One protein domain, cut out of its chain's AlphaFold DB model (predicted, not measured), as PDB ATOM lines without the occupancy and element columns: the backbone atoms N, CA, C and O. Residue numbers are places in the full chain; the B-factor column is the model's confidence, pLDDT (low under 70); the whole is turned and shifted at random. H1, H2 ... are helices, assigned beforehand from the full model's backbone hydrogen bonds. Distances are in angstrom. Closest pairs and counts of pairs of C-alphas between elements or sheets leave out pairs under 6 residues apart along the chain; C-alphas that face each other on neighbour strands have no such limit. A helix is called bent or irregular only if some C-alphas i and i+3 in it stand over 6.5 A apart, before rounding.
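Overview. This is residues 45 to 183 of the 183 residues of an uncharacterized protein of Spirochaetales bacterium (UniProt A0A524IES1). A helical hairpin, the long H4 and the antiparallel H5, forms the middle of the domain, with H6 and H7 packed on one side of it and H3 crossing H4 on the other; H2 packs on H3, and the low-confidence H1 crosses H4 near residues 120 to 124. Beyond H2 and H3, two long loop stretches, residues 54 to 68 and 91 to 118, run out to the far end of the domain, where residues 61 to 62 pair briefly with residues 105 to 106, antiparallel. The printed part has 139 residues with seven named helices, H1 to H7 in order along the chain, and no named strand; the class is all helix. The whole is compact and rounded, with a radius of gyration of the C-alphas of 14.7 A and spans of 40 by 33 by 26 A.

Arrangement. H1, residues 45 to 53, touches H4, residues 119 to 138, about perpendicular at 78 degrees; the closest C-alphas are those of Ala 51 and Glu 120, 6.7 A apart, and of H4 residues 120 to 124 alone take part. H2, residues 69 to 77, touches H3, residues 80 to 90, about perpendicular at 74 degrees, with the C-alphas of Gln 74 and Tyr 80 closest at 4.1 A. H3 touches residues 124 to 132 of H4, at 73 degrees only just about perpendicular, the C-alphas of Pro 84 and Ala 128 being closest at 5.2 A. H4 is the hub, touching four other helices. With H5, residues 141 to 157, it forms a helical hairpin: the two touch at a shallow tilt of 15 degrees, opposite ways, with the C-alphas of Tyr 133 and Ala 147 closest at 4.7 A. H6, residues 160 to 169, touches residues 122 to 130 of H4 and runs the same way at a tilt of 37 degrees, only just steep; the closest C-alphas are those of Leu 126 and Ala 163, 6.9 A apart. H7, residues 172 to 181, touches residues 148 to 152 of H5, the same way at a steep tilt of 59 degrees, with the C-alphas of Tyr 152 and Leu 178 closest at 6.5 A. H6 and H7 are close but not clearly touching, their closest C-alphas, Val 167 and Ile 175, lying 7.9 A apart. Among the pairs that are apart are H1 and H3, H2 and H4, and H4 and H7. Every O i to N i+4 pair is within hydrogen-bond range in H1, H2, H4 and H7; the counts are 11 of 13 in H5, 2 of 7 in H3 and 1 of 6 in H6, while O i to N i+3 pairs within range are 5 of 8 in H3 and 5 of 7 in H6.

Along the chain. H1 begins at C-alpha 45 at (191.903, 233.190, 179.019) and, like H2, has 9 residues. H3 is 16.8 A long and irregular, with C-alphas 81 and 84 7.5 A apart. H4, the longest helix with 20 residues, runs 28.5 A from C-alpha 119 at (187.533, 232.767, 192.907). H5 is 25.3 A long and irregular, with C-alphas 142 and 145 7.6 A apart. H6, 14.5 A, is irregular too, with C-alphas 162 and 165 7.4 A apart. H7, 14.3 A, ends at C-alpha 181 at (169.511, 251.144, 186.588).

Size, cuts and confidence. The two C-alphas farthest apart are those of Gly 103 and Arg 183, the chain's last residue, at 42.5 A. The printed part has no cut. The links H1 to H2 and H3 to H4 are long, with 15 and 28 residues; the other four are tight. The mean pLDDT of the printed part is 88.9, and residues 45 to 55 and residue 113 are under 70.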
ATOM      1  N   ALA A  45     192.253 234.259 179.947       40.88
ATOM      2  CA  ALA A  45     191.903 233.190 179.019       40.88
ATOM      3  C   ALA A  45     192.560 231.831 179.352       40.88
ATOM      4  O   ALA A  45     191.891 230.804 179.250       40.88
ATOM      5  N   ASP A  46     193.819 231.810 179.804       38.25
ATOM      6  CA  ASP A  46     194.534 230.579 180.187       38.25
ATOM      7  C   ASP A  46     194.015 230.037 181.527       38.25
ATOM      8  O   ASP A  46     193.875 228.827 181.715       38.25
ATOM      9  N   ALA A  47     193.639 230.941 182.437       47.25
ATOM     10  CA  ALA A  47     192.941 230.594 183.672       47.25
ATOM     11  C   ALA A  47     191.536 230.031 183.393       47.25
ATOM     12  O   ALA A  47     191.147 229.048 184.016       47.25
ATOM     13  N   LEU A  48     190.801 230.590 182.422       45.53
ATOM     14  CA  LEU A  48     189.503 230.060 181.990       45.53
ATOM     15  C   LEU A  48     189.630 228.661 181.373       45.53
ATOM     16  O   LEU A  48     188.789 227.806 181.633       45.53
ATOM     17  N   ALA A  49     190.670 228.421 180.571       42.97
ATOM     18  CA  ALA A  49     190.918 227.127 179.937       42.97
ATOM     19  C   ALA A  49     191.323 226.047 180.958       42.97
ATOM     20  O   ALA A  49     190.837 224.919 180.881       42.97
ATOM     21  N   SER A  50     192.159 226.397 181.943       44.16
ATOM     22  CA  SER A  50     192.541 225.495 183.040       44.16
ATOM     23  C   SER A  50     191.364 225.213 183.986       44.16
ATOM     24  O   SER A  50     191.121 224.060 184.335       44.16
ATOM     25  N   ALA A  51     190.558 226.232 184.308       50.34
ATOM     26  CA  ALA A  51     189.329 226.075 185.091       50.34
ATOM     27  C   ALA A  51     188.267 225.248 184.347       50.34
ATOM     28  O   ALA A  51     187.588 224.420 184.947       50.34
ATOM     29  N   ALA A  52     188.156 225.402 183.022       49.91
ATOM     30  CA  ALA A  52     187.266 224.596 182.189       49.91
ATOM     31  C   ALA A  52     187.674 223.112 182.141       49.91
ATOM     32  O   ALA A  52     186.804 222.242 182.064       49.91
ATOM     33  N   ALA A  53     188.976 222.812 182.219       50.78
ATOM     34  CA  ALA A  53     189.495 221.446 182.297       50.78
ATOM     35  C   ALA A  53     189.284 220.794 183.678       50.78
ATOM     36  O   ALA A  53     189.261 219.568 183.772       50.78
ATOM     37  N   ALA A  54     189.086 221.595 184.730       56.47
ATOM     38  CA  ALA A  54     188.817 221.138 186.093       56.47
ATOM     39  C   ALA A  54     187.317 220.969 186.416       56.47
ATOM     40  O   ALA A  54     186.972 220.572 187.531       56.47
ATOM     41  N   ILE A  55     186.408 221.236 185.465       62.50
ATOM     42  CA  ILE A  55     184.963 221.082 185.693       62.50
ATOM     43  C   ILE A  55     184.611 219.593 185.772       62.50
ATOM     44  O   ILE A  55     184.348 218.928 184.769       62.50
ATOM     45  N   SER A  56     184.548 219.069 186.992       75.25
ATOM     46  CA  SER A  56     183.857 217.814 187.274       75.25
ATOM     47  C   SER A  56     182.363 217.968 186.987       75.25
ATOM     48  O   SER A  56     181.794 219.036 187.203       75.25
ATOM     49  N   PHE A  57     181.706 216.907 186.521       79.19
ATOM     50  CA  PHE A  57     180.266 216.906 186.242       79.19
ATOM     51  C   PHE A  57     179.512 216.062 187.270       79.19
ATOM     52  O   PHE A  57     179.982 215.007 187.695       79.19
ATOM     53  N   ALA A  58     178.323 216.524 187.651       82.00
ATOM     54  CA  ALA A  58     177.360 215.726 188.395       82.00
ATOM     55  C   ALA A  58     176.667 214.704 187.472       82.00
ATOM     56  O   ALA A  58     176.875 214.686 186.255       82.00
ATOM     57  N   ALA A  59     175.804 213.866 188.055       84.69
ATOM     58  CA  ALA A  59     174.901 213.038 187.264       84.69
ATOM     59  C   ALA A  59     174.059 213.928 186.320       84.69
ATOM     60  O   ALA A  59     173.605 214.995 186.752       84.69
ATOM     61  N   PRO A  60     173.845 213.520 185.055       88.25
ATOM     62  CA  PRO A  60     173.010 214.276 184.129       88.25
ATOM     63  C   PRO A  60     171.616 214.522 184.705       88.25
ATOM     64  O   PRO A  60     171.024 213.641 185.330       88.25
ATOM     65  N   TYR A  61     171.079 215.713 184.462       91.81
ATOM     66  CA  TYR A  61     169.746 216.088 184.914       91.81
ATOM     67  C   TYR A  61     168.724 215.848 183.801       91.81
ATOM     68  O   TYR A  61     168.878 216.383 182.705       91.81
ATOM     69  N   SER A  62     167.677 215.065 184.063       95.12
ATOM     70  CA  SER A  62     166.583 214.868 183.104       95.12
ATOM     71  C   SER A  62     165.554 215.987 183.252       95.12
ATOM     72  O   SER A  62     164.981 216.163 184.326       95.12
ATOM     73  N   ILE A  63     165.343 216.756 182.182       94.00
ATOM     74  CA  ILE A  63     164.420 217.893 182.171       94.00
ATOM     75  C   ILE A  63     162.988 217.392 182.335       94.00
ATOM     76  O   ILE A  63     162.541 216.480 181.639       94.00
ATOM     77  N   THR A  64     162.243 218.033 183.225       92.94
ATOM     78  CA  THR A  64     160.825 217.759 183.461       92.94
ATOM     79  C   THR A  64     159.947 218.901 182.945       92.94
ATOM     80  O   THR A  64     160.420 220.002 182.662       92.94
ATOM     81  N   GLY A  65     158.649 218.638 182.772       92.94
ATOM     82  CA  GLY A  65     157.702 219.650 182.296       92.94
ATOM     83  C   GLY A  65     157.661 220.873 183.217       92.94
ATOM     84  O   GLY A  65     157.441 220.736 184.417       92.94
ATOM     85  N   GLY A  66     157.850 222.067 182.646       91.31
ATOM     86  CA  GLY A  66     157.855 223.334 183.386       91.31
ATOM     87  C   GLY A  66     159.206 223.727 183.989       91.31
ATOM     88  O   GLY A  66     159.297 224.783 184.618       91.31
ATOM     89  N   ASP A  67     160.258 222.927 183.791       95.75
ATOM     90  CA  ASP A  67     161.602 223.328 184.189       95.75
ATOM     91  C   ASP A  67     162.063 224.579 183.420       95.75
ATOM     92  O   ASP A  67     161.702 224.837 182.270       95.75
ATOM     93  N   ARG A  68     162.915 225.355 184.089       96.38
ATOM     94  CA  ARG A  68     163.708 226.458 183.533       96.38
ATOM     95  C   ARG A  68     165.115 226.303 184.091       96.38
ATOM     96  O   ARG A  68     165.261 225.797 185.205       96.38
ATOM     97  N   LEU A  69     166.143 226.770 183.384       96.75
ATOM     98  CA  LEU A  69     167.527 226.642 183.864       96.75
ATOM     99  C   LEU A  69     167.722 227.251 185.266       96.75
ATOM    100  O   LEU A  69     168.412 226.666 186.097       96.75
ATOM    101  N   THR A  70     167.035 228.360 185.560       96.62
ATOM    102  CA  THR A  70     166.977 228.990 186.892       96.62
ATOM    103  C   THR A  70     166.405 228.067 187.965       96.62
ATOM    104  O   THR A  70     166.988 227.927 189.038       96.62
ATOM    105  N   LEU A  71     165.292 227.386 187.684       96.44
ATOM    106  CA  LEU A  71     164.662 226.452 188.621       96.44
ATOM    107  C   LEU A  71     165.516 225.201 188.843       96.44
ATOM    108  O   LEU A  71     165.586 224.695 189.962       96.44
ATOM    109  N   ILE A  72     166.195 224.727 187.799       95.06
ATOM    110  CA  ILE A  72     167.121 223.598 187.900       95.06
ATOM    111  C   ILE A  72     168.315 223.984 188.781       95.06
ATOM    112  O   ILE A  72     168.624 223.259 189.724       95.06
ATOM    113  N   ALA A  73     168.938 225.142 188.551       95.00
ATOM    114  CA  ALA A  73     170.026 225.644 189.393       95.00
ATOM    115  C   ALA A  73     169.590 225.809 190.859       95.00
ATOM    116  O   ALA A  73     170.273 225.336 191.768       95.00
ATOM    117  N   GLN A  74     168.401 226.371 191.092       94.62
ATOM    118  CA  GLN A  74     167.824 226.491 192.431       94.62
ATOM    119  C   GLN A  74     167.649 225.127 193.111       94.62
ATOM    120  O   GLN A  74     167.962 224.982 194.290       94.62
ATOM    121  N   ARG A  75     167.152 224.123 192.383       92.50
ATOM    122  CA  ARG A  75     166.908 222.774 192.911       92.50
ATOM    123  C   ARG A  75     168.206 222.028 193.210       92.50
ATOM    124  O   ARG A  75     168.293 221.357 194.233       92.50
ATOM    125  N   LEU A  76     169.191 222.118 192.318       91.19
ATOM    126  CA  LEU A  76     170.430 221.344 192.414       91.19
ATOM    127  C   LEU A  76     171.457 221.981 193.349       91.19
ATOM    128  O   LEU A  76     172.187 221.269 194.038       91.19
ATOM    129  N   TRP A  77     171.522 223.308 193.370       90.62
ATOM    130  CA  TRP A  77     172.591 224.041 194.043       90.62
ATOM    131  C   TRP A  77     172.089 225.029 195.095       90.62
ATOM    132  O   TRP A  77     172.889 225.557 195.860       90.62
ATOM    133  N   GLY A  78     170.775 225.242 195.192       91.50
ATOM    134  CA  GLY A  78     170.186 226.147 196.178       91.50
ATOM    135  C   GLY A  78     170.218 227.620 195.773       91.50
ATOM    136  O   GLY A  78     169.756 228.456 196.546       91.50
ATOM    137  N   ASP A  79     170.704 227.940 194.572       93.56
ATOM    138  CA  ASP A  79     170.777 229.309 194.069       93.56
ATOM    139  C   ASP A  79     170.460 229.356 192.571       93.56
ATOM    140  O   ASP A  79     171.204 228.846 191.728       93.56
ATOM    141  N   TYR A  80     169.328 229.974 192.235       95.38
ATOM    142  CA  TYR A  80     168.872 230.121 190.856       95.38
ATOM    143  C   TYR A  80     169.854 230.910 189.978       95.38
ATOM    144  O   TYR A  80     169.907 230.659 188.774       95.38
ATOM    145  N   ARG A  81     170.659 231.812 190.556       95.69
ATOM    146  CA  ARG A  81     171.622 232.676 189.844       95.69
ATOM    147  C   ARG A  81     172.796 231.894 189.259       95.69
ATOM    148  O   ARG A  81     173.622 232.442 188.537       95.69
ATOM    149  N   LEU A  82     172.905 230.606 189.557       95.69
ATOM    150  CA  LEU A  82     173.951 229.741 189.018       95.69
ATOM    151  C   LEU A  82     173.577 229.151 187.644       95.69
ATOM    152  O   LEU A  82     174.400 228.494 187.007       95.69
ATOM    153  N   TRP A  83     172.359 229.398 187.150       96.69
ATOM    154  CA  TRP A  83     171.864 228.864 185.877       96.69
ATOM    155  C   TRP A  83     172.776 229.077 184.654       96.69
ATOM    156  O   TRP A  83     172.811 228.160 183.823       96.69
ATOM    157  N   PRO A  84     173.552 230.179 184.507       96.69
ATOM    158  CA  PRO A  84     174.397 230.358 183.329       96.69
ATOM    159  C   PRO A  84     175.468 229.277 183.219       96.69
ATOM    160  O   PRO A  84     175.809 228.879 182.109       96.69
ATOM    161  N   ALA A  85     175.959 228.741 184.343       94.19
ATOM    162  CA  ALA A  85     176.918 227.638 184.331       94.19
ATOM    163  C   ALA A  85     176.312 226.355 183.739       94.19
ATOM    164  O   ALA A  85     176.996 225.631 183.013       94.19
ATOM    165  N   ILE A  86     175.022 226.091 183.992       94.31
ATOM    166  CA  ILE A  86     174.296 224.980 183.357       94.31
ATOM    167  C   ILE A  86     174.165 225.249 181.859       94.31
ATOM    168  O   ILE A  86     174.458 224.370 181.052       94.31
ATOM    169  N   TRP A  87     173.752 226.456 181.462       96.69
ATOM    170  CA  TRP A  87     173.616 226.781 180.044       96.69
ATOM    171  C   TRP A  87     174.951 226.659 179.296       96.69
ATOM    172  O   TRP A  87     175.011 225.995 178.265       96.69
ATOM    173  N   ALA A  88     176.032 227.233 179.829       93.69
ATOM    174  CA  ALA A  88     177.320 227.338 179.148       93.69
ATOM    175  C   ALA A  88     177.861 225.976 178.684       93.69
ATOM    176  O   ALA A  88     178.282 225.845 177.534       93.69
ATOM    177  N   VAL A  89     177.769 224.938 179.525       92.19
ATOM    178  CA  VAL A  89     178.246 223.581 179.184       92.19
ATOM    179  C   VAL A  89     177.333 222.827 178.207       92.19
ATOM    180  O   VAL A  89     177.753 221.819 177.637       92.19
ATOM    181  N   ASN A  90     176.100 223.303 178.010       94.56
ATOM    182  CA  ASN A  90     175.125 222.745 177.069       94.56
ATOM    183  C   ASN A  90     174.902 223.642 175.839       94.56
ATOM    184  O   ASN A  90     174.183 223.237 174.935       94.56
ATOM    185  N   SER A  91     175.520 224.826 175.772       92.75
ATOM    186  CA  SER A  91     175.255 225.865 174.760       92.75
ATOM    187  C   SER A  91     175.392 225.385 173.309       92.75
ATOM    188  O   SER A  91     174.671 225.855 172.435       92.75
ATOM    189  N   GLY A  92     176.253 224.392 173.053       90.12
ATOM    190  CA  GLY A  92     176.394 223.771 171.732       90.12
ATOM    191  C   GLY A  92     175.172 222.967 171.266       90.12
ATOM    192  O   GLY A  92     174.918 222.891 170.069       90.12
ATOM    193  N   SER A  93     174.402 222.383 172.190       89.88
ATOM    194  CA  SER A  93     173.154 221.652 171.906       89.88
ATOM    195  C   SER A  93     171.895 222.407 172.346       89.88
ATOM    196  O   SER A  93     170.792 222.024 171.974       89.88
ATOM    197  N   LEU A  94     172.058 223.468 173.139       92.44
ATOM    198  CA  LEU A  94     171.005 224.321 173.679       92.44
ATOM    199  C   LEU A  94     171.260 225.779 173.250       92.44
ATOM    200  O   LEU A  94     171.750 226.586 174.048       92.44
ATOM    201  N   PRO A  95     170.969 226.129 171.982       91.44
ATOM    202  CA  PRO A  95     171.298 227.445 171.442       91.44
ATOM    203  C   PRO A  95     170.458 228.573 172.055       91.44
ATOM    204  O   PRO A  95     170.952 229.689 172.176       91.44
ATOM    205  N   ASP A  96     169.210 228.316 172.457       95.31
ATOM    206  CA  ASP A  96     168.382 229.282 173.188       95.31
ATOM    207  C   ASP A  96     168.292 228.874 174.670       95.31
ATOM    208  O   ASP A  96     167.734 227.812 174.963       95.31
ATOM    209  N   PRO A  97     168.818 229.683 175.615       95.50
ATOM    210  CA  PRO A  97     168.754 229.369 177.043       95.50
ATOM    211  C   PRO A  97     167.328 229.236 177.600       95.50
ATOM    212  O   PRO A  97     167.133 228.566 178.615       95.50
ATOM    213  N   ASP A  98     166.335 229.853 176.950       95.44
ATOM    214  CA  ASP A  98     164.932 229.811 177.377       95.44
ATOM    215  C   ASP A  98     164.166 228.604 176.803       95.44
ATOM    216  O   ASP A  98     163.019 228.373 177.191       95.44
ATOM    217  N   LEU A  99     164.772 227.826 175.894       94.31
ATOM    218  CA  LEU A  99     164.120 226.721 175.189       94.31
ATOM    219  C   LEU A  99     164.717 225.367 175.587       94.31
ATOM    220  O   LEU A  99     165.534 224.803 174.866       94.31
ATOM    221  N   ILE A 100     164.276 224.825 176.723       94.12
ATOM    222  CA  ILE A 100     164.627 223.463 177.151       94.12
ATOM    223  C   ILE A 100     163.462 222.492 176.941       94.12
ATOM    224  O   ILE A 100     162.303 222.832 177.177       94.12
ATOM    225  N   GLU A 101     163.770 221.271 176.504       91.44
ATOM    226  CA  GLU A 101     162.767 220.260 176.159       91.44
ATOM    227  C   GLU A 101     162.622 219.199 177.262       91.44
ATOM    228  O   GLU A 101     163.620 218.591 177.662       91.44
ATOM    229  N   PRO A 102     161.399 218.916 177.747       93.19
ATOM    230  CA  PRO A 102     161.159 217.810 178.668       93.19
ATOM    231  C   PRO A 102     161.657 216.468 178.114       93.19
ATOM    232  O   PRO A 102     161.450 216.144 176.948       93.19
ATOM    233  N   GLY A 103     162.294 215.670 178.969       89.69
ATOM    234  CA  GLY A 103     162.889 214.378 178.628       89.69
ATOM    235  C   GLY A 103     164.335 214.455 178.130       89.69
ATOM    236  O   GLY A 103     165.033 213.441 178.176       89.69
ATOM    237  N   ALA A 104     164.828 215.628 177.720       90.62
ATOM    238  CA  ALA A 104     166.235 215.798 177.372       90.62
ATOM    239  C   ALA A 104     167.132 215.773 178.624       90.62
ATOM    240  O   ALA A 104     166.726 216.175 179.717       90.62
ATOM    241  N   ALA A 105     168.367 215.292 178.466       92.50
ATOM    242  CA  ALA A 105     169.362 215.266 179.533       92.50
ATOM    243  C   ALA A 105     170.284 216.492 179.444       92.50
ATOM    244  O   ALA A 105     170.900 216.734 178.407       92.50
ATOM    245  N   LEU A 106     170.416 217.233 180.544       92.88
ATOM    246  CA  LEU A 106     171.358 218.339 180.698       92.88
ATOM    247  C   LEU A 106     172.629 217.871 181.396       92.88
ATOM    248  O   LEU A 106     172.588 217.204 182.435       92.88
ATOM    249  N   ARG A 107     173.775 218.298 180.865       92.12
ATOM    250  CA  ARG A 107     175.046 218.224 181.585       92.12
ATOM    251  C   ARG A 107     175.028 219.267 182.693       92.12
ATOM    252  O   ARG A 107     174.707 220.424 182.439       92.12
ATOM    253  N   VAL A 108     175.394 218.869 183.905       88.19
ATOM    254  CA  VAL A 108     175.416 219.768 185.062       88.19
ATOM    255  C   VAL A 108     176.814 219.731 185.676       88.19
ATOM    256  O   VAL A 108     177.288 218.640 186.004       88.19
ATOM    257  N   PRO A 109     177.500 220.881 185.816       85.88
ATOM    258  CA  PRO A 109     178.738 220.963 186.583       85.88
ATOM    259  C   PRO A 109     178.570 220.388 187.997       85.88
ATOM    260  O   PRO A 109     177.471 220.362 188.554       85.88
ATOM    261  N   GLN A 110     179.648 219.914 188.609       83.88
ATOM    262  CA  GLN A 110     179.631 219.546 190.019       83.88
ATOM    263  C   GLN A 110     179.204 220.758 190.860       83.88
ATOM    264  O   GLN A 110     179.327 221.903 190.428       83.88
ATOM    265  N   ARG A 111     178.632 220.479 192.038       72.88
ATOM    266  CA  ARG A 111     177.967 221.456 192.902       72.88
ATOM    267  C   ARG A 111     178.770 222.752 193.053       72.88
ATOM    268  O   ARG A 111     179.733 222.785 193.810       72.88
ATOM    269  N   LEU A 112     178.282 223.803 192.397       78.31
ATOM    270  CA  LEU A 112     178.652 225.185 192.670       78.31
ATOM    271  C   LEU A 112     177.936 225.638 193.952       78.31
ATOM    272  O   LEU A 112     176.762 225.318 194.148       78.31
ATOM    273  N   GLY A 113     178.617 226.376 194.831       69.31
ATOM    274  CA  GLY A 113     177.951 227.091 195.931       69.31
ATOM    275  C   GLY A 113     177.564 226.253 197.161       69.31
ATOM    276  O   GLY A 113     176.506 226.454 197.752       69.31
ATOM    277  N   THR A 114     178.423 225.343 197.632       75.25
ATOM    278  CA  THR A 114     178.297 224.748 198.990       75.25
ATOM    279  C   THR A 114     178.596 225.740 200.129       75.25
ATOM    280  O   THR A 114     178.562 225.360 201.297       75.25
ATOM    281  N   GLY A 115     178.920 226.989 199.791       81.25
ATOM    282  CA  GLY A 115     179.338 228.091 200.650       81.25
ATOM    283  C   GLY A 115     179.591 229.332 199.779       81.25
ATOM    284  O   GLY A 115     179.071 229.394 198.662       81.25
ATOM    285  N   PRO A 116     180.387 230.314 200.237       85.50
ATOM    286  CA  PRO A 116     180.835 231.403 199.373       85.50
ATOM    287  C   PRO A 116     181.546 230.852 198.132       85.50
ATOM    288  O   PRO A 116     182.395 229.971 198.260       85.50
ATOM    289  N   LEU A 117     181.218 231.382 196.950       86.62
ATOM    290  CA  LEU A 117     181.887 230.989 195.709       86.62
ATOM    291  C   LEU A 117     183.390 231.273 195.805       86.62
ATOM    292  O   LEU A 117     183.805 232.391 196.139       86.62
ATOM    293  N   THR A 118     184.196 230.271 195.470       87.31
ATOM    294  CA  THR A 118     185.639 230.420 195.278       87.31
ATOM    295  C   THR A 118     185.929 231.352 194.101       87.31
ATOM    296  O   THR A 118     185.072 231.605 193.254       87.31
ATOM    297  N   MET A 119     187.152 231.881 194.017       84.69
ATOM    298  CA  MET A 119     187.533 232.767 192.907       84.69
ATOM    299  C   MET A 119     187.401 232.077 191.539       84.69
ATOM    300  O   MET A 119     186.968 232.694 190.571       84.69
ATOM    301  N   GLU A 120     187.735 230.790 191.468       83.44
ATOM    302  CA  GLU A 120     187.615 229.996 190.246       83.44
ATOM    303  C   GLU A 120     186.151 229.836 189.819       83.44
ATOM    304  O   GLU A 120     185.812 230.117 188.671       83.44
ATOM    305  N   GLU A 121     185.262 229.498 190.757       86.62
ATOM    306  CA  GLU A 121     183.823 229.407 190.491       86.62
ATOM    307  C   GLU A 121     183.227 230.762 190.090       86.62
ATOM    308  O   GLU A 121     182.399 230.820 189.183       86.62
ATOM    309  N   LYS A 122     183.665 231.863 190.720       90.06
ATOM    310  CA  LYS A 122     183.260 233.221 190.328       90.06
ATOM    311  C   LYS A 122     183.674 233.529 188.895       90.06
ATOM    312  O   LYS A 122     182.852 234.025 188.131       90.06
ATOM    313  N   ASN A 123     184.914 233.220 188.519       87.69
ATOM    314  CA  ASN A 123     185.413 233.455 187.166       87.69
ATOM    315  C   ASN A 123     184.652 232.621 186.133       87.69
ATOM    316  O   ASN A 123     184.210 233.160 185.120       87.69
ATOM    317  N   LEU A 124     184.443 231.333 186.414       87.81
ATOM    318  CA  LEU A 124     183.643 230.450 185.570       87.81
ATOM    319  C   LEU A 124     182.234 231.011 185.381       87.81
ATOM    320  O   LEU A 124     181.744 231.108 184.255       87.81
ATOM    321  N   LEU A 125     181.589 231.412 186.476       93.19
ATOM    322  CA  LEU A 125     180.215 231.879 186.437       93.19
ATOM    323  C   LEU A 125     180.087 233.250 185.764       93.19
ATOM    324  O   LEU A 125     179.200 233.419 184.933       93.19
ATOM    325  N   LEU A 126     180.986 234.203 186.028       94.50
ATOM    326  CA  LEU A 126     181.040 235.487 185.316       94.50
ATOM    327  C   LEU A 126     181.247 235.291 183.811       94.50
ATOM    328  O   LEU A 126     180.538 235.900 183.006       94.50
ATOM    329  N   GLY A 127     182.152 234.391 183.418       91.75
ATOM    330  CA  GLY A 127     182.328 234.003 182.021       91.75
ATOM    331  C   GLY A 127     181.041 233.432 181.414       91.75
ATOM    332  O   GLY A 127     180.657 233.816 180.308       91.75
ATOM    333  N   ALA A 128     180.332 232.578 182.153       95.56
ATOM    334  CA  ALA A 128     179.060 232.003 181.725       95.56
ATOM    335  C   ALA A 128     177.939 233.054 181.591       95.56
ATOM    336  O   ALA A 128     177.192 233.022 180.613       95.56
ATOM    337  N   TYR A 129     177.854 234.022 182.508       97.31
ATOM    338  CA  TYR A 129     176.940 235.167 182.412       97.31
ATOM    339  C   TYR A 129     177.196 235.990 181.146       97.31
ATOM    340  O   TYR A 129     176.267 236.307 180.404       97.31
ATOM    341  N   VAL A 130     178.460 236.303 180.858       97.00
ATOM    342  CA  VAL A 130     178.848 237.083 179.672       97.00
ATOM    343  C   VAL A 130     178.569 236.303 178.387       97.00
ATOM    344  O   VAL A 130     178.111 236.882 177.399       97.00
ATOM    345  N   ALA A 131     178.793 234.988 178.387       96.31
ATOM    346  CA  ALA A 131     178.447 234.124 177.263       96.31
ATOM    347  C   ALA A 131     176.929 234.096 177.019       96.31
ATOM    348  O   ALA A 131     176.491 234.277 175.883       96.31
ATOM    349  N   ALA A 132     176.123 233.954 178.075       97.44
ATOM    350  CA  ALA A 132     174.666 233.986 177.973       97.44
ATOM    351  C   ALA A 132     174.155 235.353 177.488       97.44
ATOM    352  O   ALA A 132     173.299 235.418 176.607       97.44
ATOM    353  N   TYR A 133     174.728 236.453 177.989       98.31
ATOM    354  CA  TYR A 133     174.459 237.808 177.499       98.31
ATOM    355  C   TYR A 133     174.685 237.915 175.983       98.31
ATOM    356  O   TYR A 133     173.795 238.355 175.249       98.31
ATOM    357  N   LYS A 134     175.851 237.467 175.500       97.38
ATOM    358  CA  LYS A 134     176.191 237.474 174.070       97.38
ATOM    359  C   LYS A 134     175.229 236.609 173.260       97.38
ATOM    360  O   LYS A 134     174.815 237.023 172.178       97.38
ATOM    361  N   GLN A 135     174.823 235.460 173.798       97.50
ATOM    362  CA  GLN A 135     173.831 234.608 173.153       97.50
ATOM    363  C   GLN A 135     172.492 235.328 172.994       97.50
ATOM    364  O   GLN A 135     171.966 235.378 171.886       97.50
ATOM    365  N   TYR A 136     171.967 235.961 174.045       98.00
ATOM    366  CA  TYR A 136     170.728 236.729 173.930       98.00
ATOM    367  C   TYR A 136     170.850 237.890 172.939       98.00
ATOM    368  O   TYR A 136     169.942 238.102 172.136       98.00
ATOM    369  N   LYS A 137     171.982 238.607 172.933       97.06
ATOM    370  CA  LYS A 137     172.252 239.668 171.947       97.06
ATOM    371  C   LYS A 137     172.265 239.137 170.514       97.06
ATOM    372  O   LYS A 137     171.823 239.849 169.615       97.06
ATOM    373  N   SER A 138     172.729 237.904 170.297       96.38
ATOM    374  CA  SER A 138     172.790 237.288 168.964       96.38
ATOM    375  C   SER A 138     171.416 237.109 168.307       96.38
ATOM    376  O   SER A 138     171.320 237.135 167.082       96.38
ATOM    377  N   PHE A 139     170.335 237.029 169.093       96.81
ATOM    378  CA  PHE A 139     168.961 236.960 168.578       96.81
ATOM    379  C   PHE A 139     168.411 238.319 168.106       96.81
ATOM    380  O   PHE A 139     167.281 238.404 167.622       96.81
ATOM    381  N   GLY A 140     169.191 239.392 168.250       96.75
ATOM    382  CA  GLY A 140     168.832 240.736 167.817       96.75
ATOM    383  C   GLY A 140     167.912 241.477 168.788       96.75
ATOM    384  O   GLY A 140     167.744 241.111 169.952       96.75
ATOM    385  N   ALA A 141     167.310 242.562 168.293       94.56
ATOM    386  CA  ALA A 141     166.637 243.564 169.124       94.56
ATOM    387  C   ALA A 141     165.502 243.005 170.003       94.56
ATOM    388  O   ALA A 141     165.270 243.512 171.100       94.56
ATOM    389  N   ALA A 142     164.830 241.937 169.556       95.56
ATOM    390  CA  ALA A 142     163.740 241.303 170.293       95.56
ATOM    391  C   ALA A 142     164.184 240.678 171.631       95.56
ATOM    392  O   ALA A 142     163.358 240.516 172.526       95.56
ATOM    393  N   ARG A 143     165.473 240.345 171.791       97.25
ATOM    394  CA  ARG A 143     166.028 239.727 173.010       97.25
ATOM    395  C   ARG A 143     167.004 240.642 173.758       97.25
ATOM    396  O   ARG A 143     167.662 240.201 174.698       97.25
ATOM    397  N   THR A 144     167.053 241.935 173.420       95.94
ATOM    398  CA  THR A 144     167.885 242.925 174.132       95.94
ATOM    399  C   THR A 144     167.532 243.015 175.616       95.94
ATOM    400  O   THR A 144     168.425 243.103 176.454       95.94
ATOM    401  N   ASN A 145     166.244 242.958 175.966       97.06
ATOM    402  CA  ASN A 145     165.824 243.017 177.368       97.06
ATOM    403  C   ASN A 145     166.270 241.774 178.147       97.06
ATOM    404  O   ASN A 145     166.717 241.913 179.281       97.06
ATOM    405  N   ASN A 146     166.222 240.585 177.536       97.75
ATOM    406  CA  ASN A 146     166.761 239.365 178.139       97.75
ATOM    407  C   ASN A 146     168.262 239.518 178.398       97.75
ATOM    408  O   ASN A 146     168.711 239.303 179.517       97.75
ATOM    409  N   ALA A 147     169.024 239.975 177.399       97.94
ATOM    410  CA  ALA A 147     170.458 240.213 177.543       97.94
ATOM    411  C   ALA A 147     170.772 241.189 178.693       97.94
ATOM    412  O   ALA A 147     171.613 240.916 179.546       97.94
ATOM    413  N   ARG A 148     170.052 242.310 178.756       98.12
ATOM    414  CA  ARG A 148     170.177 243.306 179.828       98.12
ATOM    415  C   ARG A 148     169.833 242.746 181.204       98.12
ATOM    416  O   ARG A 148     170.513 243.067 182.173       98.12
ATOM    417  N   TRP A 149     168.824 241.885 181.287       97.25
ATOM    418  CA  TRP A 149     168.456 241.219 182.533       97.25
ATOM    419  C   TRP A 149     169.563 240.278 183.027       97.25
ATOM    420  O   TRP A 149     169.874 240.296 184.213       97.25
ATOM    421  N   VAL A 150     170.235 239.551 182.126       97.62
ATOM    422  CA  VAL A 150     171.412 238.724 182.464       97.62
ATOM    423  C   VAL A 150     172.552 239.572 183.038       97.62
ATOM    424  O   VAL A 150     173.158 239.192 184.037       97.62
ATOM    425  N   LEU A 151     172.833 240.741 182.450       97.00
ATOM    426  CA  LEU A 151     173.849 241.661 182.984       97.00
ATOM    427  C   LEU A 151     173.461 242.231 184.349       97.00
ATOM    428  O   LEU A 151     174.305 242.335 185.235       97.00
ATOM    429  N   TYR A 152     172.193 242.609 184.510       97.06
ATOM    430  CA  TYR A 152     171.672 243.108 185.776       97.06
ATOM    431  C   TYR A 152     171.788 242.052 186.878       97.06
ATOM    432  O   TYR A 152     172.299 242.346 187.953       97.06
ATOM    433  N   GLU A 153     171.393 240.810 186.598       96.81
ATOM    434  CA  GLU A 153     171.525 239.694 187.537       96.81
ATOM    435  C   GLU A 153     172.991 239.459 187.933       96.81
ATOM    436  O   GLU A 153     173.291 239.363 189.124       96.81
ATOM    437  N   ALA A 154     173.915 239.468 186.964       96.50
ATOM    438  CA  ALA A 154     175.346 239.366 187.241       96.50
ATOM    439  C   ALA A 154     175.835 240.495 188.165       96.50
ATOM    440  O   ALA A 154     176.539 240.235 189.137       96.50
ATOM    441  N   ALA A 155     175.435 241.741 187.909       95.25
ATOM    442  CA  ALA A 155     175.849 242.892 188.711       95.25
ATOM    443  C   ALA A 155     175.240 242.914 190.121       95.25
ATOM    444  O   ALA A 155     175.838 243.463 191.041       95.25
ATOM    445  N   MET A 156     174.069 242.302 190.304       93.81
ATOM    446  CA  MET A 156     173.466 242.104 191.625       93.81
ATOM    447  C   MET A 156     174.131 240.967 192.408       93.81
ATOM    448  O   MET A 156     174.003 240.909 193.631       93.81
ATOM    449  N   PHE A 157     174.805 240.041 191.720       94.12
ATOM    450  CA  PHE A 157     175.411 238.867 192.341       94.12
ATOM    451  C   PHE A 157     176.916 239.002 192.598       94.12
ATOM    452  O   PHE A 157     177.420 238.447 193.575       94.12
ATOM    453  N   PHE A 158     177.629 239.754 191.760       93.12
ATOM    454  CA  PHE A 158     179.073 239.951 191.854       93.12
ATOM    455  C   PHE A 158     179.438 241.404 192.133       93.12
ATOM    456  O   PHE A 158     178.796 242.334 191.656       93.12
ATOM    457  N   ASP A 159     180.531 241.599 192.868       91.12
ATOM    458  CA  ASP A 159     181.117 242.919 193.040       91.12
ATOM    459  C   ASP A 159     181.771 243.422 191.741       91.12
ATOM    460  O   ASP A 159     182.216 242.653 190.881       91.12
ATOM    461  N   ALA A 160     181.864 244.748 191.617       88.12
ATOM    462  CA  ALA A 160     182.400 245.386 190.423       88.12
ATOM    463  C   ALA A 160     183.862 245.008 190.137       88.12
ATOM    464  O   ALA A 160     184.246 245.021 188.969       88.12
ATOM    465  N   ALA A 161     184.669 244.685 191.157       88.69
ATOM    466  CA  ALA A 161     186.074 244.325 190.977       88.69
ATOM    467  C   ALA A 161     186.206 242.954 190.301       88.69
ATOM    468  O   ALA A 161     186.946 242.825 189.326       88.69
ATOM    469  N   SER A 162     185.422 241.967 190.746       88.31
ATOM    470  CA  SER A 162     185.357 240.633 190.134       88.31
ATOM    471  C   SER A 162     184.920 240.686 188.662       88.31
ATOM    472  O   SER A 162     185.431 239.934 187.836       88.31
ATOM    473  N   ALA A 163     184.011 241.599 188.305       89.25
ATOM    474  CA  ALA A 163     183.495 241.726 186.939       89.25
ATOM    475  C   ALA A 163     184.421 242.492 185.968       89.25
ATOM    476  O   ALA A 163     184.246 242.364 184.753       89.25
ATOM    477  N   GLN A 164     185.408 243.261 186.457       89.25
ATOM    478  CA  GLN A 164     186.259 244.125 185.613       89.25
ATOM    479  C   GLN A 164     186.866 243.434 184.380       89.25
ATOM    480  O   GLN A 164     186.793 244.022 183.297       89.25
ATOM    481  N   PRO A 165     187.408 242.199 184.464       91.06
ATOM    482  CA  PRO A 165     188.021 241.537 183.308       91.06
ATOM    483  C   PRO A 165     187.053 241.281 182.142       91.06
ATOM    484  O   PRO A 165     187.484 241.030 181.018       91.06
ATOM    485  N   TYR A 166     185.745 241.333 182.400       91.50
ATOM    486  CA  TYR A 166     184.702 241.010 181.433       91.50
ATOM    487  C   TYR A 166     184.014 242.238 180.835       91.50
ATOM    488  O   TYR A 166     183.300 242.103 179.844       91.50
ATOM    489  N   VAL A 167     184.233 243.436 181.384       90.25
ATOM    490  CA  VAL A 167     183.530 244.662 180.960       90.25
ATOM    491  C   VAL A 167     183.758 244.969 179.478       90.25
ATOM    492  O   VAL A 167     182.819 245.337 178.781       90.25
ATOM    493  N   SER A 168     184.971 244.744 178.962       94.00
ATOM    494  CA  SER A 168     185.308 244.958 177.543       94.00
ATOM    495  C   SER A 168     184.561 244.033 176.574       94.00
ATOM    496  O   SER A 168     184.574 244.259 175.366       94.00
ATOM    497  N   GLN A 169     183.915 242.984 177.087       95.00
ATOM    498  CA  GLN A 169     183.152 242.015 176.304       95.00
ATOM    499  C   GLN A 169     181.660 242.351 176.201       95.00
ATOM    500  O   GLN A 169     180.922 241.620 175.533       95.00
ATOM    501  N   VAL A 170     181.214 243.404 176.884       96.56
ATOM    502  CA  VAL A 170     179.821 243.846 176.940       96.56
ATOM    503  C   VAL A 170     179.659 245.109 176.097       96.56
ATOM    504  O   VAL A 170     180.551 245.952 176.046       96.56
ATOM    505  N   ASP A 171     178.514 245.241 175.425       97.50
ATOM    506  CA  ASP A 171     178.177 246.437 174.652       97.50
ATOM    507  C   ASP A 171     178.209 247.685 175.561       97.50
ATOM    508  O   ASP A 171     177.498 247.713 176.576       97.50
ATOM    509  N   PRO A 172     178.987 248.733 175.222       97.31
ATOM    510  CA  PRO A 172     179.053 249.955 176.019       97.31
ATOM    511  C   PRO A 172     177.684 250.595 176.287       97.31
ATOM    512  O   PRO A 172     177.483 251.171 177.355       97.31
ATOM    513  N   ALA A 173     176.724 250.469 175.364       97.38
ATOM    514  CA  ALA A 173     175.370 250.984 175.562       97.38
ATOM    515  C   ALA A 173     174.608 250.213 176.652       97.38
ATOM    516  O   ALA A 173     173.832 250.805 177.404       97.38
ATOM    517  N   ASP A 174     174.845 248.904 176.770       97.75
ATOM    518  CA  ASP A 174     174.244 248.079 177.817       97.75
ATOM    519  C   ASP A 174     174.953 248.282 179.168       97.75
ATOM    520  O   ASP A 174     174.285 248.271 180.200       97.75
ATOM    521  N   ILE A 175     176.263 248.576 179.179       95.94
ATOM    522  CA  ILE A 175     176.978 249.028 180.388       95.94
ATOM    523  C   ILE A 175     176.434 250.373 180.881       95.94
ATOM    524  O   ILE A 175     176.138 250.514 182.066       95.94
ATOM    525  N   ALA A 176     176.257 251.351 179.990       96.31
ATOM    526  CA  ALA A 176     175.691 252.652 180.346       96.31
ATOM    527  C   ALA A 176     174.254 252.519 180.882       96.31
ATOM    528  O   ALA A 176     173.899 253.151 181.877       96.31
ATOM    529  N   TRP A 177     173.439 251.659 180.260       96.81
ATOM    530  CA  TRP A 177     172.107 251.321 180.760       96.81
ATOM    531  C   TRP A 177     172.164 250.688 182.157       96.81
ATOM    532  O   TRP A 177     171.433 251.114 183.049       96.81
ATOM    533  N   LEU A 178     173.056 249.721 182.379       95.25
ATOM    534  CA  LEU A 178     173.202 249.043 183.667       95.25
ATOM    535  C   LEU A 178     173.601 250.026 184.778       95.25
ATOM    536  O   LEU A 178     173.013 250.017 185.856       95.25
ATOM    537  N   GLN A 179     174.547 250.923 184.497       92.94
ATOM    538  CA  GLN A 179     174.961 251.985 185.418       92.94
ATOM    539  C   GLN A 179     173.839 252.970 185.753       92.94
ATOM    540  O   GLN A 179     173.891 253.597 186.807       92.94
ATOM    541  N   LEU A 180     172.859 253.151 184.864       95.75
ATOM    542  CA  LEU A 180     171.688 253.981 185.132       95.75
ATOM    543  C   LEU A 180     170.690 253.262 186.046       95.75
ATOM    544  O   LEU A 180     170.123 253.895 186.927       95.75
ATOM    545  N   VAL A 181     170.487 251.957 185.840       94.19
ATOM    546  CA  VAL A 181     169.511 251.144 186.588       94.19
ATOM    547  C   VAL A 181     169.988 250.789 188.001       94.19
ATOM    548  O   VAL A 181     169.160 250.560 188.875       94.19
ATOM    549  N   LEU A 182     171.301 250.739 188.239       88.75
ATOM    550  CA  LEU A 182     171.884 250.430 189.554       88.75
ATOM    551  C   LEU A 182     172.037 251.644 190.492       88.75
ATOM    552  O   LEU A 182     172.542 251.475 191.600       88.75
ATOM    553  N   ARG A 183     171.668 252.851 190.052       83.19
ATOM    554  CA  ARG A 183     171.664 254.061 190.892       83.19
ATOM    555  C   ARG A 183     170.389 254.139 191.715       83.19
ATOM    556  O   ARG A 183     170.515 254.424 192.923       83.19
TER     557      ARG A 183